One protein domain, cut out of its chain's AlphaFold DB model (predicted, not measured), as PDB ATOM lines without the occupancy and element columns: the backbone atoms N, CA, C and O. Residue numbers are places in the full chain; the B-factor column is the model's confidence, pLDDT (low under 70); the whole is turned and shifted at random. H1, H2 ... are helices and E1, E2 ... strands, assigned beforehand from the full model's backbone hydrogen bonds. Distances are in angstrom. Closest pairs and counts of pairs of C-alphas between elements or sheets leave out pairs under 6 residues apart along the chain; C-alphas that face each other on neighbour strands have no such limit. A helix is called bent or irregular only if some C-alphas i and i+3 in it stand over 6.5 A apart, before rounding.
ATOM      1  N   LEU A 279      14.218 -46.524 -44.627       82.50
ATOM      2  CA  LEU A 279      13.669 -45.751 -43.513       82.50
ATOM      3  C   LEU A 279      12.317 -45.137 -43.909       82.50
ATOM      4  O   LEU A 279      12.222 -43.966 -44.269       82.50
ATOM      5  N   ALA A 280      11.266 -45.948 -43.889       87.56
ATOM      6  CA  ALA A 280       9.897 -45.538 -44.163       87.56
ATOM      7  C   ALA A 280       8.936 -46.190 -43.166       87.56
ATOM      8  O   ALA A 280       9.262 -47.172 -42.496       87.56
ATOM      9  N   GLY A 281       7.723 -45.650 -43.071       89.75
ATOM     10  CA  GLY A 281       6.694 -46.235 -42.221       89.75
ATOM     11  C   GLY A 281       7.042 -46.166 -40.728       89.75
ATOM     12  O   GLY A 281       7.661 -45.217 -40.240       89.75
ATOM     13  N   TYR A 282       6.715 -47.249 -40.022       91.69
ATOM     14  CA  TYR A 282       7.054 -47.454 -38.613       91.69
ATOM     15  C   TYR A 282       8.561 -47.469 -38.328       91.69
ATOM     16  O   TYR A 282       8.959 -47.116 -37.222       91.69
ATOM     17  N   GLU A 283       9.404 -47.839 -39.298       92.31
ATOM     18  CA  GLU A 283      10.862 -47.855 -39.116       92.31
ATOM     19  C   GLU A 283      11.421 -46.432 -38.976       92.31
ATOM     20  O   GLU A 283      12.254 -46.177 -38.106       92.31
ATOM     21  N   LEU A 284      10.904 -45.484 -39.770       92.31
ATOM     22  CA  LEU A 284      11.264 -44.067 -39.664       92.31
ATOM     23  C   LEU A 284      10.892 -43.506 -38.284       92.31
ATOM     24  O   LEU A 284      11.727 -42.887 -37.628       92.31
ATOM     25  N   LEU A 285       9.665 -43.776 -37.822       91.44
ATOM     26  CA  LEU A 285       9.196 -43.349 -36.502       91.44
ATOM     27  C   LEU A 285      10.018 -43.986 -35.371       91.44
ATOM     28  O   LEU A 285      10.461 -43.281 -34.472       91.44
ATOM     29  N   ALA A 286      10.254 -45.298 -35.415       91.56
ATOM     30  CA  ALA A 286      11.024 -45.996 -34.387       91.56
ATOM     31  C   ALA A 286      12.474 -45.492 -34.309       91.56
ATOM     32  O   ALA A 286      13.009 -45.325 -33.212       91.56
ATOM     33  N   THR A 287      13.090 -45.211 -35.462       90.50
ATOM     34  CA  THR A 287      14.443 -44.646 -35.537       90.50
ATOM     35  C   THR A 287      14.481 -43.259 -34.902       90.50
ATOM     36  O   THR A 287      15.365 -42.987 -34.099       90.50
ATOM     37  N   GLU A 288      13.500 -42.403 -35.194       90.62
ATOM     38  CA  GLU A 288      13.438 -41.060 -34.613       90.62
ATOM     39  C   GLU A 288      13.202 -41.085 -33.098       90.62
ATOM     40  O   GLU A 288      13.921 -40.429 -32.348       90.62
ATOM     41  N   LEU A 289      12.280 -41.930 -32.627       89.19
ATOM     42  CA  LEU A 289      12.030 -42.134 -31.196       89.19
ATOM     43  C   LEU A 289      13.260 -42.678 -30.446       89.19
ATOM     44  O   LEU A 289      13.388 -42.446 -29.246       89.19
ATOM     45  N   SER A 290      14.152 -43.395 -31.138       88.81
ATOM     46  CA  SER A 290      15.389 -43.942 -30.563       88.81
ATOM     47  C   SER A 290      16.523 -42.911 -30.487       88.81
ATOM     48  O   SER A 290      17.373 -43.019 -29.609       88.81
ATOM     49  N   LYS A 291      16.537 -41.889 -31.358       84.06
ATOM     50  CA  LYS A 291      17.556 -40.812 -31.351       84.06
ATOM     51  C   LYS A 291      17.438 -39.863 -30.165       84.06
ATOM     52  O   LYS A 291      18.405 -39.190 -29.825       84.06
ATOM     53  N   CYS A 292      16.276 -39.823 -29.513       65.50
ATOM     54  CA  CYS A 292      16.037 -39.003 -28.324       65.50
ATOM     55  C   CYS A 292      16.965 -39.361 -27.134       65.50
ATOM     56  O   CYS A 292      16.943 -38.687 -26.104       65.50
ATOM     57  N   SER A 302      13.913 -33.455 -31.245       75.06
ATOM     58  CA  SER A 302      13.497 -34.646 -30.491       75.06
ATOM     59  C   SER A 302      12.174 -34.378 -29.763       75.06
ATOM     60  O   SER A 302      12.077 -33.528 -28.882       75.06
ATOM     61  N   PHE A 303      11.119 -35.091 -30.153       86.00
ATOM     62  CA  PHE A 303       9.838 -35.079 -29.445       86.00
ATOM     63  C   PHE A 303       9.749 -36.279 -28.498       86.00
ATOM     64  O   PHE A 303      10.364 -37.326 -28.719       86.00
ATOM     65  N   GLN A 304       8.964 -36.145 -27.428       89.31
ATOM     66  CA  GLN A 304       8.842 -37.200 -26.429       89.31
ATOM     67  C   GLN A 304       7.995 -38.375 -26.957       89.31
ATOM     68  O   GLN A 304       6.935 -38.144 -27.538       89.31
ATOM     69  N   PRO A 305       8.394 -39.645 -26.737       91.81
ATOM     70  CA  PRO A 305       7.565 -40.792 -27.091       91.81
ATOM     71  C   PRO A 305       6.218 -40.772 -26.352       91.81
ATOM     72  O   PRO A 305       6.174 -40.759 -25.117       91.81
ATOM     73  N   LEU A 306       5.126 -40.811 -27.118       94.19
ATOM     74  CA  LEU A 306       3.757 -40.831 -26.614       94.19
ATOM     75  C   LEU A 306       3.084 -42.162 -26.922       94.19
ATOM     76  O   LEU A 306       3.118 -42.654 -28.051       94.19
ATOM     77  N   TYR A 307       2.422 -42.713 -25.914       95.06
ATOM     78  CA  TYR A 307       1.665 -43.954 -26.013       95.06
ATOM     79  C   TYR A 307       0.277 -43.770 -25.415       95.06
ATOM     80  O   TYR A 307       0.012 -42.802 -24.704       95.06
ATOM     81  N   ARG A 308      -0.619 -44.712 -25.698       95.38
ATOM     82  CA  ARG A 308      -1.950 -44.742 -25.094       95.38
ATOM     83  C   ARG A 308      -1.950 -45.574 -23.817       95.38
ATOM     84  O   ARG A 308      -1.357 -46.650 -23.793       95.38
ATOM     85  N   LYS A 309      -2.696 -45.125 -22.809       94.19
ATOM     86  CA  LYS A 309      -2.930 -45.834 -21.542       94.19
ATOM     87  C   LYS A 309      -3.955 -46.951 -21.686       94.19
ATOM     88  O   LYS A 309      -3.944 -47.895 -20.903       94.19
ATOM     89  N   PHE A 310      -4.869 -46.836 -22.652       95.88
ATOM     90  CA  PHE A 310      -5.992 -47.757 -22.836       95.88
ATOM     91  C   PHE A 310      -6.818 -47.940 -21.552       95.88
ATOM     92  O   PHE A 310      -7.274 -49.042 -21.252       95.88
ATOM     93  N   PRO A 400       1.141 -38.340 -17.357       92.44
ATOM     94  CA  PRO A 400       0.257 -37.815 -18.391       92.44
ATOM     95  C   PRO A 400       1.052 -36.995 -19.411       92.44
ATOM     96  O   PRO A 400       1.959 -36.252 -19.033       92.44
ATOM     97  N   ALA A 401       0.724 -37.146 -20.695       93.88
ATOM     98  CA  ALA A 401       1.381 -36.390 -21.754       93.88
ATOM     99  C   ALA A 401       1.119 -34.884 -21.589       93.88
ATOM    100  O   ALA A 401      -0.017 -34.476 -21.332       93.88
ATOM    101  N   ARG A 402       2.151 -34.045 -21.745       93.75
ATOM    102  CA  ARG A 402       1.970 -32.587 -21.724       93.75
ATOM    103  C   ARG A 402       1.418 -32.131 -23.070       93.75
ATOM    104  O   ARG A 402       1.804 -32.652 -24.112       93.75
ATOM    105  N   ALA A 403       0.559 -31.115 -23.057       94.12
ATOM    106  CA  ALA A 403      -0.053 -30.587 -24.278       94.12
ATOM    107  C   ALA A 403       0.977 -30.064 -25.300       94.12
ATOM    108  O   ALA A 403       0.735 -30.116 -26.504       94.12
ATOM    109  N   ASP A 404       2.127 -29.570 -24.831       93.62
ATOM    110  CA  ASP A 404       3.214 -29.121 -25.705       93.62
ATOM    111  C   ASP A 404       3.905 -30.303 -26.403       93.62
ATOM    112  O   ASP A 404       4.131 -30.244 -27.610       93.62
ATOM    113  N   ASP A 405       4.128 -31.413 -25.689       92.44
ATOM    114  CA  ASP A 405       4.726 -32.632 -26.251       92.44
ATOM    115  C   ASP A 405       3.797 -33.273 -27.289       92.44
ATOM    116  O   ASP A 405       4.245 -33.702 -28.351       92.44
ATOM    117  N   VAL A 406       2.486 -33.295 -27.013       95.19
ATOM    118  CA  VAL A 406       1.464 -33.783 -27.956       95.19
ATOM    119  C   VAL A 406       1.485 -32.962 -29.241       95.19
ATOM    120  O   VAL A 406       1.470 -33.533 -30.330       95.19
ATOM    121  N   ARG A 407       1.576 -31.632 -29.136       94.94
ATOM    122  CA  ARG A 407       1.624 -30.740 -30.301       94.94
ATOM    123  C   ARG A 407       2.894 -30.942 -31.119       94.94
ATOM    124  O   ARG A 407       2.799 -31.106 -32.331       94.94
ATOM    125  N   ALA A 408       4.051 -31.012 -30.462       93.25
ATOM    126  CA  ALA A 408       5.322 -31.293 -31.127       93.25
ATOM    127  C   ALA A 408       5.284 -32.645 -31.863       93.25
ATOM    128  O   ALA A 408       5.693 -32.743 -33.021       93.25
ATOM    129  N   TYR A 409       4.712 -33.673 -31.228       94.31
ATOM    130  CA  TYR A 409       4.519 -34.992 -31.835       94.31
ATOM    131  C   TYR A 409       3.594 -34.922 -33.059       94.31
ATOM    132  O   TYR A 409       3.902 -35.483 -34.112       94.31
ATOM    133  N   GLN A 410       2.460 -34.224 -32.950       95.12
ATOM    134  CA  GLN A 410       1.503 -34.048 -34.047       95.12
ATOM    135  C   GLN A 410       2.114 -33.282 -35.229       95.12
ATOM    136  O   GLN A 410       1.946 -33.701 -36.375       95.12
ATOM    137  N   GLU A 411       2.846 -32.195 -34.974       94.69
ATOM    138  CA  GLU A 411       3.543 -31.405 -36.000       94.69
ATOM    139  C   GLU A 411       4.594 -32.246 -36.732       94.69
ATOM    140  O   GLU A 411       4.664 -32.238 -37.970       94.69
ATOM    141  N   TRP A 412       5.360 -33.045 -35.986       94.06
ATOM    142  CA  TRP A 412       6.338 -33.953 -36.568       94.06
ATOM    143  C   TRP A 412       5.664 -35.032 -37.432       94.06
ATOM    144  O   TRP A 412       6.076 -35.247 -38.577       94.06
ATOM    145  N   MET A 413       4.578 -35.646 -36.944       93.88
ATOM    146  CA  MET A 413       3.790 -36.639 -37.687       93.88
ATOM    147  C   MET A 413       3.154 -36.049 -38.952       93.88
ATOM    148  O   MET A 413       3.133 -36.707 -39.993       93.88
ATOM    149  N   ALA A 414       2.666 -34.808 -38.896       93.88
ATOM    150  CA  ALA A 414       2.077 -34.117 -40.041       93.88
ATOM    151  C   ALA A 414       3.114 -33.817 -41.133       93.88
ATOM    152  O   ALA A 414       2.798 -33.916 -42.323       93.88
ATOM    153  N   THR A 415       4.341 -33.489 -40.720       94.62
ATOM    154  CA  THR A 415       5.465 -33.171 -41.609       94.62
ATOM    155  C   THR A 415       6.023 -34.422 -42.286       94.62
ATOM    156  O   THR A 415       6.213 -34.431 -43.502       94.62
ATOM    157  N   HIS A 416       6.249 -35.493 -41.524       93.06
ATOM    158  CA  HIS A 416       6.946 -36.687 -42.016       93.06
ATOM    159  C   HIS A 416       6.003 -37.774 -42.540       93.06
ATOM    160  O   HIS A 416       6.422 -38.611 -43.337       93.06
ATOM    161  N   ARG A 417       4.734 -37.770 -42.106       93.38
ATOM    162  CA  ARG A 417       3.701 -38.771 -42.436       93.38
ATOM    163  C   ARG A 417       4.208 -40.224 -42.400       93.38
ATOM    164  O   ARG A 417       3.989 -40.968 -43.358       93.38
ATOM    165  N   PRO A 418       4.878 -40.657 -41.314       91.88
ATOM    166  CA  PRO A 418       5.392 -42.024 -41.220       91.88
ATOM    167  C   PRO A 418       4.277 -43.062 -41.050       91.88
ATOM    168  O   PRO A 418       4.495 -44.242 -41.287       91.88
ATOM    169  N   VAL A 419       3.092 -42.642 -40.614       93.81
ATOM    170  CA  VAL A 419       1.948 -43.503 -40.313       93.81
ATOM    171  C   VAL A 419       0.709 -42.909 -40.984       93.81
ATOM    172  O   VAL A 419       0.638 -41.694 -41.196       93.81
ATOM    173  N   ASP A 420      -0.257 -43.757 -41.343       95.25
ATOM    174  CA  ASP A 420      -1.499 -43.308 -41.970       95.25
ATOM    175  C   ASP A 420      -2.264 -42.326 -41.054       95.25
ATOM    176  O   ASP A 420      -2.339 -42.546 -39.839       95.25
ATOM    177  N   PRO A 421      -2.870 -41.249 -41.591       92.38
ATOM    178  CA  PRO A 421      -3.613 -40.289 -40.781       92.38
ATOM    179  C   PRO A 421      -4.746 -40.912 -39.956       92.38
ATOM    180  O   PRO A 421      -5.038 -40.408 -38.874       92.38
ATOM    181  N   ALA A 422      -5.379 -41.996 -40.424       94.25
ATOM    182  CA  ALA A 422      -6.421 -42.689 -39.667       94.25
ATOM    183  C   ALA A 422      -5.855 -43.394 -38.426       94.25
ATOM    184  O   ALA A 422      -6.515 -43.425 -37.385       94.25
ATOM    185  N   GLU A 423      -4.632 -43.916 -38.525       93.75
ATOM    186  CA  GLU A 423      -3.910 -44.538 -37.418       93.75
ATOM    187  C   GLU A 423      -3.390 -43.481 -36.436       93.75
ATOM    188  O   GLU A 423      -3.453 -43.709 -35.233       93.75
ATOM    189  N   ALA A 424      -2.991 -42.292 -36.907       93.81
ATOM    190  CA  ALA A 424      -2.497 -41.191 -36.068       93.81
ATOM    191  C   ALA A 424      -3.573 -40.499 -35.198       93.81
ATOM    192  O   ALA A 424      -3.229 -39.766 -34.270       93.81
ATOM    193  N   ARG A 425      -4.869 -40.771 -35.423       94.75
ATOM    194  CA  ARG A 425      -6.002 -40.183 -34.666       94.75
ATOM    195  C   ARG A 425      -5.985 -40.472 -33.168       94.75
ATOM    196  O   ARG A 425      -6.766 -39.893 -32.415       94.75
ATOM    197  N   PHE A 426      -5.144 -41.394 -32.700       94.50
ATOM    198  CA  PHE A 426      -4.993 -41.593 -31.262       94.50
ATOM    199  C   PHE A 426      -4.423 -40.367 -30.547       94.50
ATOM    200  O   PHE A 426      -4.698 -40.198 -29.361       94.50
ATOM    201  N   LEU A 427      -3.678 -39.519 -31.261       95.12
ATOM    202  CA  LEU A 427      -3.129 -38.274 -30.733       95.12
ATOM    203  C   LEU A 427      -4.209 -37.225 -30.443       95.12
ATOM    204  O   LEU A 427      -3.924 -36.286 -29.717       95.12
ATOM    205  N   ASP A 428      -5.436 -37.394 -30.951       95.12
ATOM    206  CA  ASP A 428      -6.573 -36.504 -30.663       95.12
ATOM    207  C   ASP A 428      -7.161 -36.739 -29.253       95.12
ATOM    208  O   ASP A 428      -8.110 -36.074 -28.837       95.12
ATOM    209  N   ARG A 429      -6.681 -37.764 -28.535       93.81
ATOM    210  CA  ARG A 429      -7.232 -38.221 -27.251       93.81
ATOM    211  C   ARG A 429      -6.303 -37.895 -26.088       93.81
ATOM    212  O   ARG A 429      -5.843 -38.807 -25.405       93.81
ATOM    213  N   ASP A 430      -6.099 -36.610 -25.820       88.69
ATOM    214  CA  ASP A 430      -5.138 -36.097 -24.830       88.69
ATOM    215  C   ASP A 430      -5.203 -36.793 -23.455       88.69
ATOM    216  O   ASP A 430      -4.174 -37.087 -22.851       88.69
ATOM    217  N   GLY A 431      -6.404 -37.140 -22.972       90.06
ATOM    218  CA  GLY A 431      -6.580 -37.811 -21.675       90.06
ATOM    219  C   GLY A 431      -6.038 -39.249 -21.609       90.06
ATOM    220  O   GLY A 431      -5.606 -39.704 -20.548       90.06
ATOM    221  N   ASP A 432      -6.010 -39.955 -22.743       94.75
ATOM    222  CA  ASP A 432      -5.537 -41.344 -22.849       94.75
ATOM    223  C   ASP A 432      -4.037 -41.411 -23.181       94.75
ATOM    224  O   ASP A 432      -3.492 -42.505 -23.292       94.75
ATOM    225  N   LEU A 433      -3.350 -40.273 -23.339       95.62
ATOM    226  CA  LEU A 433      -1.932 -40.235 -23.690       95.62
ATOM    227  C   LEU A 433      -1.032 -40.220 -22.448       95.62
ATOM    228  O   LEU A 433      -1.274 -39.529 -21.452       95.62
ATOM    229  N   MET A 434       0.034 -41.005 -22.519       94.62
ATOM    230  CA  MET A 434       1.095 -41.105 -21.524       94.62
ATOM    231  C   MET A 434       2.442 -40.910 -22.200       94.62
ATOM    232  O   MET A 434       2.707 -41.467 -23.268       94.62
ATOM    233  N   SER A 435       3.301 -40.144 -21.543       92.25
ATOM    234  CA  SER A 435       4.695 -40.022 -21.926       92.25
ATOM    235  C   SER A 435       5.509 -41.027 -21.121       92.25
ATOM    236  O   SER A 435       5.423 -41.064 -19.889       92.25
ATOM    237  N   VAL A 436       6.326 -41.830 -21.797       85.88
ATOM    238  CA  VAL A 436       7.311 -42.666 -21.105       85.88
ATOM    239  C   VAL A 436       8.480 -41.746 -20.784       85.88
ATOM    240  O   VAL A 436       9.389 -41.559 -21.593       85.88
ATOM    241  N   ALA A 437       8.390 -41.066 -19.639       68.94
ATOM    242  CA  ALA A 437       9.484 -40.259 -19.132       68.94
ATOM    243  C   ALA A 437      10.691 -41.179 -18.967       68.94
ATOM    244  O   ALA A 437      10.672 -42.121 -18.170       68.94
ATOM    245  N   ARG A 438      11.744 -40.923 -19.742       65.00
ATOM    246  CA  ARG A 438      13.036 -41.513 -19.421       65.00
ATOM    247  C   ARG A 438      13.460 -40.904 -18.097       65.00
ATOM    248  O   ARG A 438      13.354 -39.682 -17.969       65.00
ATOM    249  N   PRO A 439      13.891 -41.711 -17.111       56.97
ATOM    250  CA  PRO A 439      14.444 -41.165 -15.888       56.97
ATOM    251  C   PRO A 439      15.530 -40.199 -16.331       56.97
ATOM    252  O   PRO A 439      16.506 -40.630 -16.950       56.97
TER     253      PRO A 439
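AT A GLANCE: This is residues 279 to 292, 302 to 310 and 400 to 439 of the 550 residues of an uncharacterized protein of Lineolata rhizophorae (UniProt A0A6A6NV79). Two helices, H2 and H3, run side by side in opposite directions with few contacts between them, and a small ladder of two strands, E1 and E2, sits at the end where H2 begins and H3 ends. The third helix, H1, stands to one side and touches neither of them. The printed part has 63 residues with three named helices and two named strands, in the order H1, E1, H2, H3, E2; the sheet, E1 - E2, is antiparallel, and the class is mostly helix. The whole is compact, with a radius of gyration of the C-alphas of 11.2 A, and rounded, spanning 29 by 29 by 20 A.

HOW THE PARTS SIT: H1, residues 282 to 291, touches no helix. It is apart from H2, residues 403 to 416, from H3, residues 421 to 428, and from E2, residues 433 to 435. E1, residues 306 to 308, is the antiparallel neighbour of E2, with 138 degrees between their directions. C-alphas 307 and 434 face each other at 5.3 A; N 307 and O 434 are 2.9 A apart and N 434 and O 307 2.8 A, both within hydrogen-bond range. The closest C-alphas of E1 and H2 are those of Leu 306 and Val 406, 7.5 A apart; those of E1 and H3 are Arg 308 and Phe 426, at 7.6 A. H2 and E2 are near each other, with 5 pairs of C-alphas within 10 A. H2 and H3 form a helical hairpin and only just touch, with 3 pairs of C-alphas within 8 A, the closest being Val 406 and Leu 427 at 7.0 A. They run opposite ways at a shallow tilt of 13 degrees. Every O i to N i+4 pair is within hydrogen-bond range in H1 and H2; in H3 it is 1 of 4, beside 3 of 5 O i to N i+3 pairs.

IN THESE COORDINATES: H1 begins at C-alpha 282, at (7.054, -47.454, -38.613), and is 14.4 A from first to last C-alpha. E1 is 7.1 A long. H2 is the longest helix, 20.0 A, with C-alpha 403 at (-0.053, -30.587, -24.278). H3, 11.2 A, is irregular, but only just: C-alphas 423 and 426 are 6.9 A apart. E2, 6.9 A, ends at C-alpha 435, at (4.695, -40.022, -21.926).

THE WHOLE: The C-alphas farthest apart are those of Ala 422 and Pro 439, at 31.7 A. Residues 293 to 301 are not printed, and C-alphas 292 and 302 are 5.5 A apart across that cut. Residues 311 to 399 are not printed either, with 12.6 A between C-alphas 310 and 400. The links from H2 to H3 and from H3 to E2 are tight. The mean pLDDT of the printed part is 90.4; residue 292 and residues 437 to 439 are under 70.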